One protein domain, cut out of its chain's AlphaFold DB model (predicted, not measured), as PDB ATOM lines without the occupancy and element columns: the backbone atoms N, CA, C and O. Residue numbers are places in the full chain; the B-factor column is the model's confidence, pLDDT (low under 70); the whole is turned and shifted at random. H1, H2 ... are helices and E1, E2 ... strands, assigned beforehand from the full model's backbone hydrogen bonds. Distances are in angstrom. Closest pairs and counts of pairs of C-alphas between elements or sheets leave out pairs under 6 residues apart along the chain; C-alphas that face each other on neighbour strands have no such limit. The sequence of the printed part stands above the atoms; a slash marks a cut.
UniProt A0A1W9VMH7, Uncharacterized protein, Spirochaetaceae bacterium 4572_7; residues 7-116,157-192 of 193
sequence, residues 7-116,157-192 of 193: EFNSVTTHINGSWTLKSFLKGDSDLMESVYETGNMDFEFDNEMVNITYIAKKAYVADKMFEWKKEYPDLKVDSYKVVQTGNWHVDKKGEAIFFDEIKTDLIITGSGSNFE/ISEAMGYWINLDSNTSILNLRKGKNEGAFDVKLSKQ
ATOM      1  N   GLU A   7     144.117 153.479 100.736       68.81
ATOM      2  CA  GLU A   7     145.033 153.362 101.872       68.81
ATOM      3  C   GLU A   7     146.484 153.656 101.462       68.81
ATOM      4  O   GLU A   7     147.171 154.433 102.128       68.81
ATOM      5  N   PHE A   8     146.927 153.111 100.321       71.56
ATOM      6  CA  PHE A   8     148.266 153.359  99.781       71.56
ATOM      7  C   PHE A   8     148.450 154.824  99.430       71.56
ATOM      8  O   PHE A   8     149.390 155.460  99.903       71.56
ATOM      9  N   ASN A   9     147.503 155.377  98.679       73.88
ATOM     10  CA  ASN A   9     147.533 156.767  98.250       73.88
ATOM     11  C   ASN A   9     147.474 157.726  99.444       73.88
ATOM     12  O   ASN A   9     148.174 158.740  99.445       73.88
ATOM     13  N   SER A  10     146.698 157.406 100.486       73.62
ATOM     14  CA  SER A  10     146.642 158.214 101.707       73.62
ATOM     15  C   SER A  10     147.997 158.286 102.408       73.62
ATOM     16  O   SER A  10     148.337 159.335 102.946       73.62
ATOM     17  N   VAL A  11     148.777 157.206 102.412       73.25
ATOM     18  CA  VAL A  11     150.094 157.170 103.059       73.25
ATOM     19  C   VAL A  11     151.156 157.855 102.195       73.25
ATOM     20  O   VAL A  11     151.892 158.727 102.664       73.25
ATOM     21  N   THR A  12     151.225 157.504 100.913       74.50
ATOM     22  CA  THR A  12     152.304 157.943 100.018       74.50
ATOM     23  C   THR A  12     152.173 159.402  99.589       74.50
ATOM     24  O   THR A  12     153.194 160.068  99.410       74.50
ATOM     25  N   THR A  13     150.956 159.958  99.529       77.00
ATOM     26  CA  THR A  13     150.736 161.388  99.223       77.00
ATOM     27  C   THR A  13     151.407 162.304 100.249       77.00
ATOM     28  O   THR A  13     151.881 163.391  99.909       77.00
ATOM     29  N   HIS A  14     151.492 161.872 101.511       77.81
ATOM     30  CA  HIS A  14     152.154 162.651 102.553       77.81
ATOM     31  C   HIS A  14     153.677 162.598 102.468       77.81
ATOM     32  O   HIS A  14     154.304 163.547 102.928       77.81
ATOM     33  N   ILE A  15     154.248 161.550 101.865       81.31
ATOM     34  CA  ILE A  15     155.695 161.359 101.666       81.31
ATOM     35  C   ILE A  15     156.163 162.049 100.378       81.31
ATOM     36  O   ILE A  15     157.235 162.647 100.354       81.31
ATOM     37  N   ASN A  16     155.345 162.011  99.324       85.50
ATOM     38  CA  ASN A  16     155.675 162.565  98.014       85.50
ATOM     39  C   ASN A  16     156.021 164.069  98.070       85.50
ATOM     40  O   ASN A  16     155.372 164.859  98.779       85.50
ATOM     41  N   GLY A  17     157.016 164.458  97.269       88.06
ATOM     42  CA  GLY A  17     157.488 165.831  97.110       88.06
ATOM     43  C   GLY A  17     158.896 166.086  97.651       88.06
ATOM     44  O   GLY A  17     159.637 165.168  98.004       88.06
ATOM     45  N   SER A  18     159.246 167.370  97.699       91.56
ATOM     46  CA  SER A  18     160.568 167.866  98.084       91.56
ATOM     47  C   SER A  18     160.670 168.156  99.576       91.56
ATOM     48  O   SER A  18     159.827 168.842 100.168       91.56
ATOM     49  N   TRP A  19     161.755 167.686 100.180       91.56
ATOM     50  CA  TRP A  19     162.025 167.838 101.599       91.56
ATOM     51  C   TRP A  19     163.413 168.397 101.844       91.56
ATOM     52  O   TRP A  19     164.395 167.926 101.284       91.56
ATOM     53  N   THR A  20     163.513 169.343 102.767       90.94
ATOM     54  CA  THR A  20     164.799 169.842 103.254       90.94
ATOM     55  C   THR A  20     165.263 168.999 104.436       90.94
ATOM     56  O   THR A  20     164.546 168.891 105.437       90.94
ATOM     57  N   LEU A  21     166.481 168.468 104.370       89.06
ATOM     58  CA  LEU A  21     167.146 167.818 105.496       89.06
ATOM     59  C   LEU A  21     167.488 168.853 106.563       89.06
ATOM     60  O   LEU A  21     168.169 169.848 106.313       89.06
ATOM     61  N   LYS A  22     167.003 168.599 107.774       88.06
ATOM     62  CA  LYS A  22     167.281 169.393 108.972       88.06
ATOM     63  C   LYS A  22     168.329 168.754 109.860       88.06
ATOM     64  O   LYS A  22     169.038 169.478 110.539       88.06
ATOM     65  N   SER A  23     168.398 167.430 109.855       84.44
ATOM     66  CA  SER A  23     169.344 166.668 110.657       84.44
ATOM     67  C   SER A  23     169.610 165.329 109.987       84.44
ATOM     68  O   SER A  23     168.691 164.731 109.412       84.44
ATOM     69  N   PHE A  24     170.861 164.891 110.052       85.12
ATOM     70  CA  PHE A  24     171.287 163.553 109.673       85.12
ATOM     71  C   PHE A  24     172.255 163.050 110.747       85.12
ATOM     72  O   PHE A  24     173.459 163.320 110.696       85.12
ATOM     73  N   LEU A  25     171.719 162.328 111.732       82.12
ATOM     74  CA  LEU A  25     172.496 161.802 112.851       82.12
ATOM     75  C   LEU A  25     173.178 160.487 112.476       82.12
ATOM     76  O   LEU A  25     172.533 159.538 112.027       82.12
ATOM     77  N   LYS A  26     174.491 160.420 112.705       73.69
ATOM     78  CA  LYS A  26     175.313 159.210 112.583       73.69
ATOM     79  C   LYS A  26     176.087 159.017 113.889       73.69
ATOM     80  O   LYS A  26     177.155 159.600 114.076       73.69
ATOM     81  N   GLY A  27     175.542 158.203 114.794       74.00
ATOM     82  CA  GLY A  27     175.983 158.193 116.193       74.00
ATOM     83  C   GLY A  27     175.709 159.553 116.842       74.00
ATOM     84  O   GLY A  27     174.634 160.110 116.650       74.00
ATOM     85  N   ASP A  28     176.698 160.123 117.529       75.25
ATOM     86  CA  ASP A  28     176.557 161.408 118.237       75.25
ATOM     87  C   ASP A  28     176.808 162.648 117.354       75.25
ATOM     88  O   ASP A  28     176.869 163.769 117.853       75.25
ATOM     89  N   SER A  29     177.028 162.471 116.046       79.56
ATOM     90  CA  SER A  29     177.369 163.564 115.124       79.56
ATOM     91  C   SER A  29     176.263 163.815 114.107       79.56
ATOM     92  O   SER A  29     175.855 162.898 113.393       79.56
ATOM     93  N   ASP A  30     175.835 165.074 113.991       84.19
ATOM     94  CA  ASP A  30     174.969 165.523 112.902       84.19
ATOM     95  C   ASP A  30     175.811 165.966 111.697       84.19
ATOM     96  O   ASP A  30     176.598 166.922 111.755       84.19
ATOM     97  N   LEU A  31     175.648 165.270 110.574       84.88
ATOM     98  CA  LEU A  31     176.356 165.590 109.335       84.88
ATOM     99  C   LEU A  31     175.887 166.920 108.724       84.88
ATOM    100  O   LEU A  31     176.672 167.588 108.044       84.88
ATOM    101  N   MET A  32     174.649 167.345 108.995       87.56
ATOM    102  CA  MET A  32     174.135 168.649 108.564       87.56
ATOM    103  C   MET A  32     174.765 169.802 109.356       87.56
ATOM    104  O   MET A  32     174.951 170.901 108.837       87.56
ATOM    105  N   GLU A  33     175.170 169.571 110.604       85.44
ATOM    106  CA  GLU A  33     175.866 170.591 111.393       85.44
ATOM    107  C   GLU A  33     177.365 170.652 111.096       85.44
ATOM    108  O   GLU A  33     177.973 171.719 111.199       85.44
ATOM    109  N   SER A  34     177.975 169.544 110.686       84.50
ATOM    110  CA  SER A  34     179.431 169.445 110.533       84.50
ATOM    111  C   SER A  34     179.913 169.572 109.083       84.50
ATOM    112  O   SER A  34     180.867 170.305 108.826       84.50
ATOM    113  N   VAL A  35     179.245 168.921 108.125       87.75
ATOM    114  CA  VAL A  35     179.756 168.747 106.751       87.75
ATOM    115  C   VAL A  35     178.933 169.500 105.714       87.75
ATOM    116  O   VAL A  35     179.510 170.122 104.820       87.75
ATOM    117  N   TYR A  36     177.604 169.478 105.820       91.56
ATOM    118  CA  TYR A  36     176.717 169.987 104.769       91.56
ATOM    119  C   TYR A  36     176.114 171.347 105.104       91.56
ATOM    120  O   TYR A  36     175.732 171.623 106.231       91.56
ATOM    121  N   GLU A  37     176.049 172.232 104.117       92.19
ATOM    122  CA  GLU A  37     175.348 173.511 104.219       92.19
ATOM    123  C   GLU A  37     173.846 173.319 104.010       92.19
ATOM    124  O   GLU A  37     173.032 173.882 104.736       92.19
ATOM    125  N   THR A  38     173.480 172.495 103.028       92.88
ATOM    126  CA  THR A  38     172.091 172.141 102.729       92.88
ATOM    127  C   THR A  38     171.998 170.682 102.313       92.88
ATOM    128  O   THR A  38     172.965 170.094 101.827       92.88
ATOM    129  N   GLY A  39     170.824 170.100 102.524       92.38
ATOM    130  CA  GLY A  39     170.485 168.761 102.076       92.38
ATOM    131  C   GLY A  39     169.024 168.746 101.658       92.38
ATOM    132  O   GLY A  39     168.200 169.335 102.356       92.38
ATOM    133  N   ASN A  40     168.707 168.095 100.547       94.00
ATOM    134  CA  ASN A  40     167.338 167.884 100.087       94.00
ATOM    135  C   ASN A  40     167.102 166.413  99.756       94.00
ATOM    136  O   ASN A  40     168.033 165.725  99.342       94.00
ATOM    137  N   MET A  41     165.871 165.956  99.946       92.94
ATOM    138  CA  MET A  41     165.380 164.636  99.577       92.94
ATOM    139  C   MET A  41     164.065 164.814  98.827       92.94
ATOM    140  O   MET A  41     163.099 165.340  99.374       92.94
ATOM    141  N   ASP A  42     164.054 164.393  97.576       93.38
ATOM    142  CA  ASP A  42     162.932 164.490  96.659       93.38
ATOM    143  C   ASP A  42     162.385 163.087  96.424       93.38
ATOM    144  O   ASP A  42     163.069 162.242  95.845       93.38
ATOM    145  N   PHE A  43     161.165 162.842  96.897       90.44
ATOM    146  CA  PHE A  43     160.428 161.621  96.600       90.44
ATOM    147  C   PHE A  43     159.542 161.873  95.388       90.44
ATOM    148  O   PHE A  43     158.667 162.740  95.435       90.44
ATOM    149  N   GLU A  44     159.762 161.108  94.326       89.75
ATOM    150  CA  GLU A  44     158.945 161.102  93.123       89.75
ATOM    151  C   GLU A  44     158.109 159.824  93.098       89.75
ATOM    152  O   GLU A  44     158.632 158.713  92.990       89.75
ATOM    153  N   PHE A  45     156.796 159.988  93.233       83.06
ATOM    154  CA  PHE A  45     155.870 158.866  93.349       83.06
ATOM    155  C   PHE A  45     155.693 158.075  92.048       83.06
ATOM    156  O   PHE A  45     155.734 156.850  92.077       83.06
ATOM    157  N   ASP A  46     155.537 158.752  90.906       82.25
ATOM    158  CA  ASP A  46     155.168 158.093  89.642       82.25
ATOM    159  C   ASP A  46     156.195 157.038  89.214       82.25
ATOM    160  O   ASP A  46     155.835 155.929  88.804       82.25
ATOM    161  N   ASN A  47     157.471 157.389  89.385       84.94
ATOM    162  CA  ASN A  47     158.624 156.579  89.014       84.94
ATOM    163  C   ASN A  47     159.243 155.822  90.199       84.94
ATOM    164  O   ASN A  47     160.254 155.149  90.009       84.94
ATOM    165  N   GLU A  48     158.670 155.941  91.405       87.56
ATOM    166  CA  GLU A  48     159.225 155.370  92.645       87.56
ATOM    167  C   GLU A  48     160.705 155.747  92.844       87.56
ATOM    168  O   GLU A  48     161.507 154.964  93.346       87.56
ATOM    169  N   MET A  49     161.082 156.961  92.430       91.88
ATOM    170  CA  MET A  49     162.457 157.449  92.497       91.88
ATOM    171  C   MET A  49     162.655 158.357  93.698       91.88
ATOM    172  O   MET A  49     161.790 159.160  94.051       91.88
ATOM    173  N   VAL A  50     163.821 158.242  94.321       93.25
ATOM    174  CA  VAL A  50     164.281 159.177  95.337       93.25
ATOM    175  C   VAL A  50     165.594 159.803  94.894       93.25
ATOM    176  O   VAL A  50     166.521 159.112  94.462       93.25
ATOM    177  N   ASN A  51     165.674 161.124  95.024       94.12
ATOM    178  CA  ASN A  51     166.888 161.892  94.788       94.12
ATOM    179  C   ASN A  51     167.274 162.634  96.057       94.12
ATOM    180  O   ASN A  51     166.449 163.280  96.691       94.12
ATOM    181  N   ILE A  52     168.541 162.552  96.434       92.81
ATOM    182  CA  ILE A  52     169.032 163.097  97.692       92.81
ATOM    183  C   ILE A  52     170.285 163.881  97.385       92.81
ATOM    184  O   ILE A  52     171.275 163.334  96.912       92.81
ATOM    185  N   THR A  53     170.234 165.183  97.617       94.31
ATOM    186  CA  THR A  53     171.325 166.087  97.271       94.31
ATOM    187  C   THR A  53     171.835 166.761  98.521       94.31
ATOM    188  O   THR A  53     171.093 167.486  99.175       94.31
ATOM    189  N   TYR A  54     173.119 166.593  98.803       93.56
ATOM    190  CA  TYR A  54     173.825 167.287  99.869       93.56
ATOM    191  C   TYR A  54     174.816 168.276  99.265       93.56
ATOM    192  O   TYR A  54     175.566 167.920  98.358       93.56
ATOM    193  N   ILE A  55     174.857 169.505  99.773       94.50
ATOM    194  CA  ILE A  55     175.843 170.518  99.381       94.50
ATOM    195  C   ILE A  55     176.810 170.705 100.543       94.50
ATOM    196  O   ILE A  55     176.389 171.075 101.639       94.50
ATOM    197  N   ALA A  56     178.099 170.443 100.329       93.50
ATOM    198  CA  ALA A  56     179.114 170.575 101.372       93.50
ATOM    199  C   ALA A  56     179.358 172.045 101.751       93.50
ATOM    200  O   ALA A  56     179.313 172.940 100.905       93.50
ATOM    201  N   LYS A  57     179.666 172.293 103.029       93.38
ATOM    202  CA  LYS A  57     180.027 173.623 103.534       93.38
ATOM    203  C   LYS A  57     181.297 174.128 102.865       93.38
ATOM    204  O   LYS A  57     182.267 173.392 102.694       93.38
ATOM    205  N   LYS A  58     181.354 175.436 102.617       92.25
ATOM    206  CA  LYS A  58     182.547 176.101 102.064       92.25
ATOM    207  C   LYS A  58     183.820 175.830 102.868       92.25
ATOM    208  O   LYS A  58     184.869 175.649 102.265       92.25
ATOM    209  N   ALA A  59     183.729 175.780 104.201       90.62
ATOM    210  CA  ALA A  59     184.869 175.471 105.067       90.62
ATOM    211  C   ALA A  59     185.411 174.054 104.814       90.62
ATOM    212  O   ALA A  59     186.603 173.889 104.590       90.62
ATOM    213  N   TYR A  60     184.520 173.061 104.726       88.62
ATOM    214  CA  TYR A  60     184.895 171.684 104.398       88.62
ATOM    215  C   TYR A  60     185.591 171.593 103.032       88.62
ATOM    216  O   TYR A  60     186.624 170.943 102.885       88.62
ATOM    217  N   VAL A  61     185.049 172.280 102.021       91.25
ATOM    218  CA  VAL A  61     185.650 172.326 100.680       91.25
ATOM    219  C   VAL A  61     187.016 173.018 100.710       91.25
ATOM    220  O   VAL A  61     187.955 172.538 100.079       91.25
ATOM    221  N   ALA A  62     187.158 174.114 101.460       90.94
ATOM    222  CA  ALA A  62     188.425 174.827 101.596       90.94
ATOM    223  C   ALA A  62     189.530 173.932 102.180       90.94
ATOM    224  O   ALA A  62     190.640 173.935 101.646       90.94
ATOM    225  N   ASP A  63     189.208 173.112 103.184       89.12
ATOM    226  CA  ASP A  63     190.150 172.156 103.774       89.12
ATOM    227  C   ASP A  63     190.617 171.111 102.748       89.12
ATOM    228  O   ASP A  63     191.809 170.816 102.649       89.12
ATOM    229  N   LYS A  64     189.707 170.595 101.909       86.81
ATOM    230  CA  LYS A  64     190.051 169.653 100.823       86.81
ATOM    231  C   LYS A  64     190.946 170.282  99.755       86.81
ATOM    232  O   LYS A  64     191.808 169.610  99.190       86.81
ATOM    233  N   MET A  65     190.746 171.567  99.479       91.62
ATOM    234  CA  MET A  65     191.517 172.313  98.487       91.62
ATOM    235  C   MET A  65     192.865 172.822  99.011       91.62
ATOM    236  O   MET A  65     193.657 173.319  98.211       91.62
ATOM    237  N   PHE A  66     193.131 172.739 100.318       92.62
ATOM    238  CA  PHE A  66     194.273 173.400 100.951       92.62
ATOM    239  C   PHE A  66     195.618 173.022 100.315       92.62
ATOM    240  O   PHE A  66     196.383 173.903  99.931       92.62
ATOM    241  N   GLU A  67     195.885 171.725 100.138       91.19
ATOM    242  CA  GLU A  67     197.127 171.251  99.512       91.19
ATOM    243  C   GLU A  67     197.182 171.583  98.015       91.19
ATOM    244  O   GLU A  67     198.202 172.057  97.524       91.19
ATOM    245  N   TRP A  68     196.063 171.436  97.300       94.56
ATOM    246  CA  TRP A  68     195.977 171.761  95.871       94.56
ATOM    247  C   TRP A  68     196.282 173.232  95.592       94.56
ATOM    248  O   TRP A  68     196.973 173.554  94.629       94.56
ATOM    249  N   LYS A  69     195.821 174.131  96.465       94.69
ATOM    250  CA  LYS A  69     196.046 175.574  96.331       94.69
ATOM    251  C   LYS A  69     197.488 176.014  96.577       94.69
ATOM    252  O   LYS A  69     197.816 177.146  96.230       94.69
ATOM    253  N   LYS A  70     198.353 175.156  97.136       95.62
ATOM    254  CA  LYS A  70     199.796 175.447  97.227       95.62
ATOM    255  C   LYS A  70     200.452 175.449  95.847       95.62
ATOM    256  O   LYS A  70     201.332 176.267  95.601       95.62
ATOM    257  N   GLU A  71     200.005 174.560  94.960       96.12
ATOM    258  CA  GLU A  71     200.513 174.431  93.587       96.12
ATOM    259  C   GLU A  71     199.645 175.173  92.560       96.12
ATOM    260  O   GLU A  71     200.172 175.707  91.587       96.12
ATOM    261  N   TYR A  72     198.330 175.259  92.797       96.56
ATOM    262  CA  TYR A  72     197.346 175.878  91.899       96.56
ATOM    263  C   TYR A  72     196.516 176.946  92.643       96.56
ATOM    264  O   TYR A  72     195.374 176.688  93.036       96.56
ATOM    265  N   PRO A  73     197.061 178.152  92.894       96.56
ATOM    266  CA  PRO A  73     196.403 179.161  93.736       96.56
ATOM    267  C   PRO A  73     195.082 179.714  93.175       96.56
ATOM    268  O   PRO A  73     194.247 180.203  93.937       96.56
ATOM    269  N   ASP A  74     194.890 179.650  91.856       97.00
ATOM    270  CA  ASP A  74     193.686 180.084  91.139       97.00
ATOM    271  C   ASP A  74     192.571 179.022  91.119       97.00
ATOM    272  O   ASP A  74     191.453 179.319  90.690       97.00
ATOM    273  N   LEU A  75     192.847 177.802  91.600       96.75
ATOM    274  CA  LEU A  75     191.862 176.731  91.703       96.75
ATOM    275  C   LEU A  75     190.692 177.164  92.599       96.75
ATOM    276  O   LEU A  75     190.855 177.531  93.770       96.75
ATOM    277  N   LYS A  76     189.477 177.057  92.064       95.88
ATOM    278  CA  LYS A  76     188.235 177.452  92.723       95.88
ATOM    279  C   LYS A  76     187.194 176.346  92.601       95.88
ATOM    280  O   LYS A  76     186.994 175.795  91.527       95.88
ATOM    281  N   VAL A  77     186.496 176.070  93.699       96.25
ATOM    282  CA  VAL A  77     185.293 175.232  93.721       96.25
ATOM    283  C   VAL A  77     184.114 176.126  94.077       96.25
ATOM    284  O   VAL A  77     184.127 176.797  95.110       96.25
ATOM    285  N   ASP A  78     183.112 176.142  93.209       96.12
ATOM    286  CA  ASP A  78     181.869 176.890  93.395       96.12
ATOM    287  C   ASP A  78     180.795 176.037  94.076       96.12
ATOM    288  O   ASP A  78     180.004 176.547  94.869       96.12
ATOM    289  N   SER A  79     180.769 174.732  93.792       95.94
ATOM    290  CA  SER A  79     179.835 173.792  94.410       95.94
ATOM    291  C   SER A  79     180.468 172.418  94.555       95.94
ATOM    292  O   SER A  79     181.182 171.962  93.667       95.94
ATOM    293  N   TYR A  80     180.178 171.762  95.673       95.06
ATOM    294  CA  TYR A  80     180.609 170.404  95.975       95.06
ATOM    295  C   TYR A  80     179.376 169.642  96.457       95.06
ATOM    296  O   TYR A  80     178.928 169.838  97.592       95.06
ATOM    297  N   LYS A  81     178.787 168.834  95.575       94.69
ATOM    298  CA  LYS A  81     177.525 168.138  95.826       94.69
ATOM    299  C   LYS A  81     177.715 166.635  95.858       94.69
ATOM    300  O   LYS A  81     178.343 166.070  94.966       94.69
ATOM    301  N   VAL A  82     177.100 165.999  96.839       91.81
ATOM    302  CA  VAL A  82     176.922 164.549  96.886       91.81
ATOM    303  C   VAL A  82     175.480 164.280  96.496       91.81
ATOM    304  O   VAL A  82     174.568 164.822  97.120       91.81
ATOM    305  N   VAL A  83     175.282 163.493  95.444       92.25
ATOM    306  CA  VAL A  83     173.955 163.158  94.926       92.25
ATOM    307  C   VAL A  83     173.752 161.660  95.064       92.25
ATOM    308  O   VAL A  83     174.584 160.879  94.611       92.25
ATOM    309  N   GLN A  84     172.659 161.264  95.700       91.38
ATOM    310  CA  GLN A  84     172.237 159.878  95.808       91.38
ATOM    311  C   GLN A  84     170.914 159.698  95.083       91.38
ATOM    312  O   GLN A  84     169.977 160.459  95.308       91.38
ATOM    313  N   THR A  85     170.851 158.705  94.209       92.50
ATOM    314  CA  THR A  85     169.680 158.418  93.380       92.50
ATOM    315  C   THR A  85     169.362 156.939  93.456       92.50
ATOM    316  O   THR A  85     170.269 156.120  93.293       92.50
ATOM    317  N   GLY A  86     168.101 156.587  93.633       92.19
ATOM    318  CA  GLY A  86     167.654 155.206  93.506       92.19
ATOM    319  C   GLY A  86     166.151 155.110  93.657       92.19
ATOM    320  O   GLY A  86     165.437 156.080  93.395       92.19
ATOM    321  N   ASN A  87     165.689 153.946  94.084       91.56
ATOM    322  CA  ASN A  87     164.276 153.638  94.163       91.56
ATOM    323  C   ASN A  87     163.804 153.678  95.612       91.56
ATOM    324  O   ASN A  87     164.582 153.452  96.543       91.56
ATOM    325  N   TRP A  88     162.524 153.969  95.809       90.44
ATOM    326  CA  TRP A  88     161.892 153.869  97.113       90.44
ATOM    327  C   TRP A  88     160.519 153.230  97.010       90.44
ATOM    328  O   TRP A  88     159.799 153.410  96.033       90.44
ATOM    329  N   HIS A  89     160.127 152.523  98.061       85.94
ATOM    330  CA  HIS A  89     158.775 152.002  98.187       85.94
ATOM    331  C   HIS A  89     158.351 151.958  99.651       85.94
ATOM    332  O   HIS A  89     159.185 151.954 100.555       85.94
ATOM    333  N   VAL A  90     157.043 151.928  99.904       83.25
ATOM    334  CA  VAL A  90     156.516 151.657 101.246       83.25
ATOM    335  C   VAL A  90     156.170 150.184 101.384       83.25
ATOM    336  O   VAL A  90     155.739 149.525 100.437       83.25
ATOM    337  N   ASP A  91     156.362 149.655 102.584       81.06
ATOM    338  CA  ASP A  91     156.021 148.275 102.885       81.06
ATOM    339  C   ASP A  91     154.506 148.031 102.806       81.06
ATOM    340  O   ASP A  91     153.677 148.942 102.761       81.06
ATOM    341  N   LYS A  92     154.105 146.755 102.839       75.69
ATOM    342  CA  LYS A  92     152.688 146.393 102.707       75.69
ATOM    343  C   LYS A  92     151.802 146.945 103.828       75.69
ATOM    344  O   LYS A  92     150.587 146.935 103.635       75.69
ATOM    345  N   LYS A  93     152.359 147.346 104.968       75.50
ATOM    346  CA  LYS A  93     151.603 147.924 106.080       75.50
ATOM    347  C   LYS A  93     151.665 149.452 106.119       75.50
ATOM    348  O   LYS A  93     150.971 150.043 106.935       75.50
ATOM    349  N   GLY A  94     152.463 150.084 105.256       72.25
ATOM    350  CA  GLY A  94     152.706 151.526 105.299       72.25
ATOM    351  C   GLY A  94     153.475 151.976 106.548       72.25
ATOM    352  O   GLY A  94     153.386 153.136 106.925       72.25
ATOM    353  N   GLU A  95     154.218 151.090 107.203       74.56
ATOM    354  CA  GLU A  95     154.999 151.330 108.424       74.56
ATOM    355  C   GLU A  95     156.474 151.673 108.131       74.56
ATOM    356  O   GLU A  95     157.150 152.280 108.969       74.56
ATOM    357  N   ALA A  96     156.997 151.276 106.966       80.88
ATOM    358  CA  ALA A  96     158.399 151.476 106.599       80.88
ATOM    359  C   ALA A  96     158.573 151.958 105.153       80.88
ATOM    360  O   ALA A  96     157.825 151.552 104.265       80.88
ATOM    361  N   ILE A  97     159.595 152.792 104.938       84.81
ATOM    362  CA  ILE A  97     160.118 153.163 103.622       84.81
ATOM    363  C   ILE A  97     161.370 152.325 103.372       84.81
ATOM    364  O   ILE A  97     162.267 152.239 104.214       84.81
ATOM    365  N   PHE A  98     161.415 151.711 102.205       85.75
ATOM    366  CA  PHE A  98     162.549 150.974 101.690       85.75
ATOM    367  C   PHE A  98     163.230 151.798 100.609       85.75
ATOM    368  O   PHE A  98     162.565 152.520  99.867       85.75
ATOM    369  N   PHE A  99     164.549 151.695 100.562       87.44
ATOM    370  CA  PHE A  99     165.424 152.376  99.626       87.44
ATOM    371  C   PHE A  99     166.252 151.327  98.899       87.44
ATOM    372  O   PHE A  99     167.106 150.678  99.507       87.44
ATOM    373  N   ASP A 100     166.024 151.195  97.601       84.62
ATOM    374  CA  ASP A 100     166.671 150.189  96.772       84.62
ATOM    375  C   ASP A 100     167.625 150.848  95.778       84.62
ATOM    376  O   ASP A 100     167.394 151.955  95.287       84.62
ATOM    377  N   GLU A 101     168.714 150.144  95.472       83.00
ATOM    378  CA  GLU A 101     169.650 150.512  94.404       83.00
ATOM    379  C   GLU A 101     170.203 151.950  94.495       83.00
ATOM    380  O   GLU A 101     170.506 152.575  93.477       83.00
ATOM    381  N   ILE A 102     170.375 152.479  95.713       85.56
ATOM    382  CA  ILE A 102     170.901 153.833  95.923       85.56
ATOM    383  C   ILE A 102     172.329 153.942  95.371       85.56
ATOM    384  O   ILE A 102     173.289 153.372  95.898       85.56
ATOM    385  N   LYS A 103     172.482 154.740  94.316       86.19
ATOM    386  CA  LYS A 103     173.760 155.091  93.694       86.19
ATOM    387  C   LYS A 103     174.199 156.458  94.175       86.19
ATOM    388  O   LYS A 103     173.426 157.402  94.135       86.19
ATOM    389  N   THR A 104     175.464 156.569  94.565       86.25
ATOM    390  CA  THR A 104     176.087 157.846  94.939       86.25
ATOM    391  C   THR A 104     176.956 158.363  93.794       86.25
ATOM    392  O   THR A 104     177.809 157.627  93.291       86.25
ATOM    393  N   ASP A 105     176.791 159.631  93.433       89.00
ATOM    394  CA  ASP A 105     177.693 160.396  92.572       89.00
ATOM    395  C   ASP A 105     178.166 161.669  93.289       89.00
ATOM    396  O   ASP A 105     177.568 162.145  94.262       89.00
ATOM    397  N   LEU A 106     179.273 162.210  92.800       91.19
ATOM    398  CA  LEU A 106     179.875 163.436  93.280       91.19
ATOM    399  C   LEU A 106     179.909 164.460  92.149       91.19
ATOM    400  O   LEU A 106     180.574 164.251  91.140       91.19
ATOM    401  N   ILE A 107     179.228 165.586  92.327       94.31
ATOM    402  CA  ILE A 107     179.161 166.663  91.338       94.31
ATOM    403  C   ILE A 107     179.892 167.877  91.902       94.31
ATOM    404  O   ILE A 107     179.419 168.521  92.842       94.31
ATOM    405  N   ILE A 108     181.042 168.206  91.315       95.56
ATOM    406  CA  ILE A 108     181.834 169.382  91.682       95.56
ATOM    407  C   ILE A 108     181.833 170.352  90.503       95.56
ATOM    408  O   ILE A 108     182.144 169.968  89.379       95.56
ATOM    409  N   THR A 109     181.502 171.613  90.763       97.25
ATOM    410  CA  THR A 109     181.622 172.699  89.782       97.25
ATOM    411  C   THR A 109     182.650 173.706  90.261       97.25
ATOM    412  O   THR A 109     182.721 174.009  91.455       97.25
ATOM    413  N   GLY A 110     183.423 174.263  89.340       96.38
ATOM    414  CA  GLY A 110     184.473 175.210  89.666       96.38
ATOM    415  C   GLY A 110     185.293 175.590  88.446       96.38
ATOM    416  O   GLY A 110     184.861 175.414  87.307       96.38
ATOM    417  N   SER A 111     186.468 176.152  88.697       97.38
ATOM    418  CA  SER A 111     187.338 176.707  87.665       97.38
ATOM    419  C   SER A 111     188.791 176.795  88.134       97.38
ATOM    420  O   SER A 111     189.093 176.575  89.306       97.38
ATOM    421  N   GLY A 112     189.674 177.220  87.231       96.69
ATOM    422  CA  GLY A 112     191.083 177.485  87.522       96.69
ATOM    423  C   GLY A 112     191.999 176.345  87.097       96.69
ATOM    424  O   GLY A 112     191.562 175.316  86.567       96.69
ATOM    425  N   SER A 113     193.292 176.555  87.304       96.12
ATOM    426  CA  SER A 113     194.324 175.613  86.897       96.12
ATOM    427  C   SER A 113     194.147 174.268  87.600       96.12
ATOM    428  O   SER A 113     193.949 174.192  88.810       96.12
ATOM    429  N   ASN A 114     194.228 173.197  86.810       94.88
ATOM    430  CA  ASN A 114     194.157 171.812  87.276       94.88
ATOM    431  C   ASN A 114     192.831 171.403  87.963       94.88
ATOM    432  O   ASN A 114     192.793 170.387  88.659       94.88
ATOM    433  N   PHE A 115     191.735 172.146  87.741       96.81
ATOM    434  CA  PHE A 115     190.409 171.815  88.283       96.81
ATOM    435  C   PHE A 115     189.932 170.413  87.891       96.81
ATOM    436  O   PHE A 115     189.469 169.670  88.751       96.81
ATOM    437  N   GLU A 116     190.107 170.016  86.629       96.56
ATOM    438  CA  GLU A 116     189.705 168.683  86.159       96.56
ATOM    439  C   GLU A 116     190.435 167.557  86.902       96.56
ATOM    440  O   GLU A 116     189.826 166.552  87.259       96.56
ATOM    441  N   ILE A 157     172.203 155.849 103.547       70.88
ATOM    442  CA  ILE A 157     170.800 155.593 103.853       70.88
ATOM    443  C   ILE A 157     170.600 154.089 103.908       70.88
ATOM    444  O   ILE A 157     171.046 153.354 103.033       70.88
ATOM    445  N   SER A 158     170.000 153.639 105.007       68.38
ATOM    446  CA  SER A 158     169.711 152.229 105.237       68.38
ATOM    447  C   SER A 158     168.661 151.743 104.241       68.38
ATOM    448  O   SER A 158     167.675 152.440 104.029       68.38
ATOM    449  N   GLU A 159     168.830 150.527 103.718       72.69
ATOM    450  CA  GLU A 159     167.904 149.893 102.758       72.69
ATOM    451  C   GLU A 159     166.460 149.830 103.271       72.69
ATOM    452  O   GLU A 159     165.512 149.908 102.504       72.69
ATOM    453  N   ALA A 160     166.280 149.719 104.588       72.25
ATOM    454  CA  ALA A 160     164.977 149.777 105.234       72.25
ATOM    455  C   ALA A 160     164.990 150.782 106.385       72.25
ATOM    456  O   ALA A 160     165.881 150.750 107.250       72.25
ATOM    457  N   MET A 161     163.978 151.643 106.409       75.25
ATOM    458  CA  MET A 161     163.797 152.692 107.401       75.25
ATOM    459  C   MET A 161     162.351 152.715 107.896       75.25
ATOM    460  O   MET A 161     161.410 152.874 107.123       75.25
ATOM    461  N   GLY A 162     162.167 152.594 109.210       69.94
ATOM    462  CA  GLY A 162     160.894 152.971 109.819       69.94
ATOM    463  C   GLY A 162     160.725 154.483 109.709       69.94
ATOM    464  O   GLY A 162     161.717 155.215 109.740       69.94
ATOM    465  N   TYR A 163     159.493 154.961 109.584       74.50
ATOM    466  CA  TYR A 163     159.242 156.393 109.496       74.50
ATOM    467  C   TYR A 163     158.042 156.816 110.335       74.50
ATOM    468  O   TYR A 163     157.154 156.023 110.642       74.50
ATOM    469  N   TRP A 164     158.030 158.086 110.725       71.38
ATOM    470  CA  TRP A 164     156.863 158.731 111.313       71.38
ATOM    471  C   TRP A 164     156.722 160.139 110.753       71.38
ATOM    472  O   TRP A 164     157.685 160.913 110.686       71.38
ATOM    473  N   ILE A 165     155.496 160.458 110.348       68.38
ATOM    474  CA  ILE A 165     155.137 161.766 109.820       68.38
ATOM    475  C   ILE A 165     154.387 162.515 110.911       68.38
ATOM    476  O   ILE A 165     153.313 162.099 111.339       68.38
ATOM    477  N   ASN A 166     154.949 163.640 111.337       66.81
ATOM    478  CA  ASN A 166     154.231 164.611 112.146       66.81
ATOM    479  C   ASN A 166     153.671 165.670 111.195       66.81
ATOM    480  O   ASN A 166     154.416 166.501 110.667       66.81
ATOM    481  N   LEU A 167     152.363 165.596 110.950       62.94
ATOM    482  CA  LEU A 167     151.610 166.585 110.185       62.94
ATOM    483  C   LEU A 167     151.023 167.603 111.170       62.94
ATOM    484  O   LEU A 167     150.017 167.320 111.816       62.94
ATOM    485  N   ASP A 168     151.651 168.771 111.307       54.94
ATOM    486  CA  ASP A 168     151.027 169.933 111.948       54.94
ATOM    487  C   ASP A 168     150.618 170.946 110.867       54.94
ATOM    488  O   ASP A 168     151.235 171.042 109.804       54.94
ATOM    489  N   SER A 169     149.581 171.726 111.158       49.94
ATOM    490  CA  SER A 169     149.011 172.807 110.347       49.94
ATOM    491  C   SER A 169     150.029 173.827 109.811       49.94
ATOM    492  O   SER A 169     149.749 174.488 108.815       49.94
ATOM    493  N   ASN A 170     151.209 173.934 110.434       52.06
ATOM    494  CA  ASN A 170     152.262 174.884 110.069       52.06
ATOM    495  C   ASN A 170     153.558 174.234 109.550       52.06
ATOM    496  O   ASN A 170     154.376 174.923 108.939       52.06
ATOM    497  N   THR A 171     153.776 172.937 109.788       62.47
ATOM    498  CA  THR A 171     155.000 172.221 109.393       62.47
ATOM    499  C   THR A 171     154.729 170.729 109.201       62.47
ATOM    500  O   THR A 171     154.252 170.038 110.097       62.47
ATOM    501  N   SER A 172     155.100 170.203 108.032       77.38
ATOM    502  CA  SER A 172     155.169 168.757 107.795       77.38
ATOM    503  C   SER A 172     156.587 168.272 108.080       77.38
ATOM    504  O   SER A 172     157.531 168.709 107.413       77.38
ATOM    505  N   ILE A 173     156.740 167.394 109.074       82.38
ATOM    506  CA  ILE A 173     158.025 166.793 109.445       82.38
ATOM    507  C   ILE A 173     157.976 165.292 109.172       82.38
ATOM    508  O   ILE A 173     157.178 164.578 109.778       82.38
ATOM    509  N   LEU A 174     158.875 164.816 108.315       81.00
ATOM    510  CA  LEU A 174     159.115 163.394 108.092       81.00
ATOM    511  C   LEU A 174     160.383 163.001 108.851       81.00
ATOM    512  O   LEU A 174     161.431 163.629 108.705       81.00
ATOM    513  N   ASN A 175     160.278 161.984 109.696       82.50
ATOM    514  CA  ASN A 175     161.425 161.424 110.394       82.50
ATOM    515  C   ASN A 175     161.633 159.993 109.913       82.50
ATOM    516  O   ASN A 175     160.678 159.215 109.884       82.50
ATOM    517  N   LEU A 176     162.869 159.660 109.556       81.62
ATOM    518  CA  LEU A 176     163.275 158.330 109.117       81.62
ATOM    519  C   LEU A 176     164.274 157.761 110.123       81.62
ATOM    520  O   LEU A 176     165.226 158.451 110.490       81.62
ATOM    521  N   ARG A 177     164.108 156.492 110.510       80.75
ATOM    522  CA  ARG A 177     165.015 155.803 111.436       80.75
ATOM    523  C   ARG A 177     165.282 154.356 111.081       80.75
ATOM    524  O   ARG A 177     164.405 153.612 110.638       80.75
ATOM    525  N   LYS A 178     166.508 153.923 111.358       69.31
ATOM    526  CA  LYS A 178     166.912 152.523 111.211       69.31
ATOM    527  C   LYS A 178     166.477 151.692 112.428       69.31
ATOM    528  O   LYS A 178     167.147 151.679 113.456       69.31
ATOM    529  N   GLY A 179     165.384 150.938 112.293       56.19
ATOM    530  CA  GLY A 179     164.900 149.997 113.315       56.19
ATOM    531  C   GLY A 179     164.281 150.651 114.564       56.19
ATOM    532  O   GLY A 179     164.081 151.858 114.626       56.19
ATOM    533  N   LYS A 180     163.943 149.836 115.579       44.00
ATOM    534  CA  LYS A 180     163.260 150.292 116.813       44.00
ATOM    535  C   LYS A 180     164.181 150.933 117.866       44.00
ATOM    536  O   LYS A 180     163.676 151.535 118.804       44.00
ATOM    537  N   ASN A 181     165.508 150.855 117.732       42.41
ATOM    538  CA  ASN A 181     166.454 151.360 118.741       42.41
ATOM    539  C   ASN A 181     166.874 152.810 118.451       42.41
ATOM    540  O   ASN A 181     167.051 153.176 117.292       42.41
ATOM    541  N   GLU A 182     166.938 153.648 119.489       43.56
ATOM    542  CA  GLU A 182     167.250 155.088 119.406       43.56
ATOM    543  C   GLU A 182     168.727 155.307 119.047       43.56
ATOM    544  O   GLU A 182     169.586 154.558 119.508       43.56
ATOM    545  N   GLY A 183     169.025 156.319 118.220       47.31
ATOM    546  CA  GLY A 183     170.362 156.927 118.139       47.31
ATOM    547  C   GLY A 183     171.378 156.343 117.147       47.31
ATOM    548  O   GLY A 183     172.502 156.832 117.088       47.31
ATOM    549  N   ALA A 184     171.043 155.326 116.345       50.94
ATOM    550  CA  ALA A 184     171.993 154.807 115.347       50.94
ATOM    551  C   ALA A 184     171.962 155.586 114.019       50.94
ATOM    552  O   ALA A 184     172.991 155.702 113.349       50.94
ATOM    553  N   PHE A 185     170.780 156.074 113.632       57.75
ATOM    554  CA  PHE A 185     170.542 156.765 112.370       57.75
ATOM    555  C   PHE A 185     169.165 157.436 112.381       57.75
ATOM    556  O   PHE A 185     168.159 156.724 112.332       57.75
ATOM    557  N   ASP A 186     169.130 158.768 112.421       76.06
ATOM    558  CA  ASP A 186     167.897 159.559 112.401       76.06
ATOM    559  C   ASP A 186     168.008 160.667 111.345       76.06
ATOM    560  O   ASP A 186     168.931 161.486 111.378       76.06
ATOM    561  N   VAL A 187     167.065 160.691 110.401       77.19
ATOM    562  CA  VAL A 187     166.956 161.743 109.380       77.19
ATOM    563  C   VAL A 187     165.692 162.537 109.644       77.19
ATOM    564  O   VAL A 187     164.596 161.976 109.652       77.19
ATOM    565  N   LYS A 188     165.840 163.847 109.831       81.62
ATOM    566  CA  LYS A 188     164.717 164.770 110.013       81.62
ATOM    567  C   LYS A 188     164.556 165.642 108.781       81.62
ATOM    568  O   LYS A 188     165.485 166.347 108.386       81.62
ATOM    569  N   LEU A 189     163.357 165.638 108.222       81.06
ATOM    570  CA  LEU A 189     162.993 166.317 106.988       81.06
ATOM    571  C   LEU A 189     161.876 167.326 107.260       81.06
ATOM    572  O   LEU A 189     160.971 167.049 108.043       81.06
ATOM    573  N   SER A 190     161.911 168.481 106.599       84.44
ATOM    574  CA  SER A 190     160.783 169.421 106.560       84.44
ATOM    575  C   SER A 190     160.315 169.617 105.126       84.44
ATOM    576  O   SER A 190     161.155 169.892 104.265       84.44
ATOM    577  N   LYS A 191     159.009 169.533 104.880       82.75
ATOM    578  CA  LYS A 191     158.461 169.717 103.533       82.75
ATOM    579  C   LYS A 191     158.777 171.120 103.007       82.75
ATOM    580  O   LYS A 191     158.709 172.091 103.765       82.75
ATOM    581  N   GLN A 192     159.180 171.210 101.745       76.38
ATOM    582  CA  GLN A 192     159.320 172.490 101.057       76.38
ATOM    583  C   GLN A 192     157.927 172.971 100.640       76.38
ATOM    584  O   GLN A 192     157.151 172.192 100.087       76.38
TER     585      GLN A 192
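AT A GLANCE: This is residues 7 to 116 and 157 to 192 of the 193 residues of an uncharacterized protein of Spirochaetaceae bacterium 4572_7 (UniProt A0A1W9VMH7). The domain is a closed barrel of eight antiparallel strands in which the hairpin E4 and E5 is much longer than the rest and runs on past the barrel's other strands as an arm toward the small helices H3 and H4. H1 lies outside the barrel toward the opposite end of the long axis, and H2, which follows E1 and precedes E2 along the chain, also lies outside it. The printed part has 146 residues, with four named helices and eight named strands in the order H1 E1 H2 E2 E3 H3 H4 E4 E5 E6 E7 E8, and round the ring run E1 to E8 in order and back to E1. The class is mixed, helices and strands, with 25 residues in helices and 81 in strands. The whole is only just loose, close to compact, with a radius of gyration of the C-alphas of 17.6 A, and elongated, spanning 59 by 33 by 30 A.

IN THESE COORDINATES: The longest strand by residues is E5, residues 96 to 111, 42.8 A from first to last C-alpha, and E4, residues 76 to 90, measures 41.8 A. C-alpha 76 is at (188.235, 177.452, 92.723). The other strands are E1, residues 17 to 26, 24.5 A; E2, residues 36 to 44, and E3, residues 49 to 56, 23.0 A each; E6, residues 160 to 168, 25.4 A; E7, residues 171 to 177, 19.3 A; and E8, residues 185 to 191, 19.8 A, ending with C-alpha 191 at (158.461, 169.717, 103.533). The helices are H1, residues 7 to 15, 13.3 A, beginning with C-alpha 7 at (145.033, 153.362, 101.872); H2, residues 31 to 34; H3, residues 58 to 65, 10.4 A; and H4, residues 68 to 71.

HOW THE PARTS SIT: In the hairpin E4 and E5 the strands are antiparallel at 165 degrees, with N 76 and O 111 2.8 A apart and N 98 and O 89 2.8 A apart. E5 bends by 66 degrees at residue 101, and E6 is beside its residues 96 to 98, with N 97 and O 161 at 2.8 A. E6, E7 and E8 form a meander, each strand the antiparallel neighbour of the one before; N 164 and O 175 are 3.0 A apart, and N 176 and O 187 2.9 A. E8 and E1 close the ring at 152 degrees, with N 20 and O 190 at 2.8 A. E1 bends by 63 degrees at residue 22; E2 lies on one side of it, beside residues 17 to 21, with N 19 and O 41 at 2.8 A, and E8 on the other side, beside residues 19 to 26. E2 and E3 are a hairpin at 172 degrees, with N 40 and O 53 at 2.8 A, and E3 and E4 stand at 153 degrees, with N 52 and O 84 at 2.8 A. H1 is on the barrel, outside it, at a height over the sheet of 8.7 A; the C-alphas of Ile 15 and Phe 43 in E2 are 6.9 A apart. H2 is on it, outside, at a height of 4.6 A, with the closest C-alphas to E1 those of Leu 31 and Phe 24, 5.5 A. H3 is on it, outside, at 6.8 A, with the closest C-alphas to E4 those of Val 61 and Tyr 80, 7.2 A. H4 is not on the barrel, and H3 and H4 meet only through their link. In H3 every O i to N i+4 pair is within hydrogen-bond range, in H1 3 of 5; H2 and H4 are too short for such a pair.

THE WHOLE: The two C-alphas farthest apart are those of Glu 7 and Glu 71, 59.9 A. Residues 117 to 156 are not printed, and C-alphas 116 and 157 are 29.0 A apart across that cut, which lies in the link E5 to E6. Of the links printed whole, E7 to E8 is short and the others are tight. The mean pLDDT of the printed part is 83.3; residues 7, 158, 162, 165 to 171 and 178 to 185 are under 70.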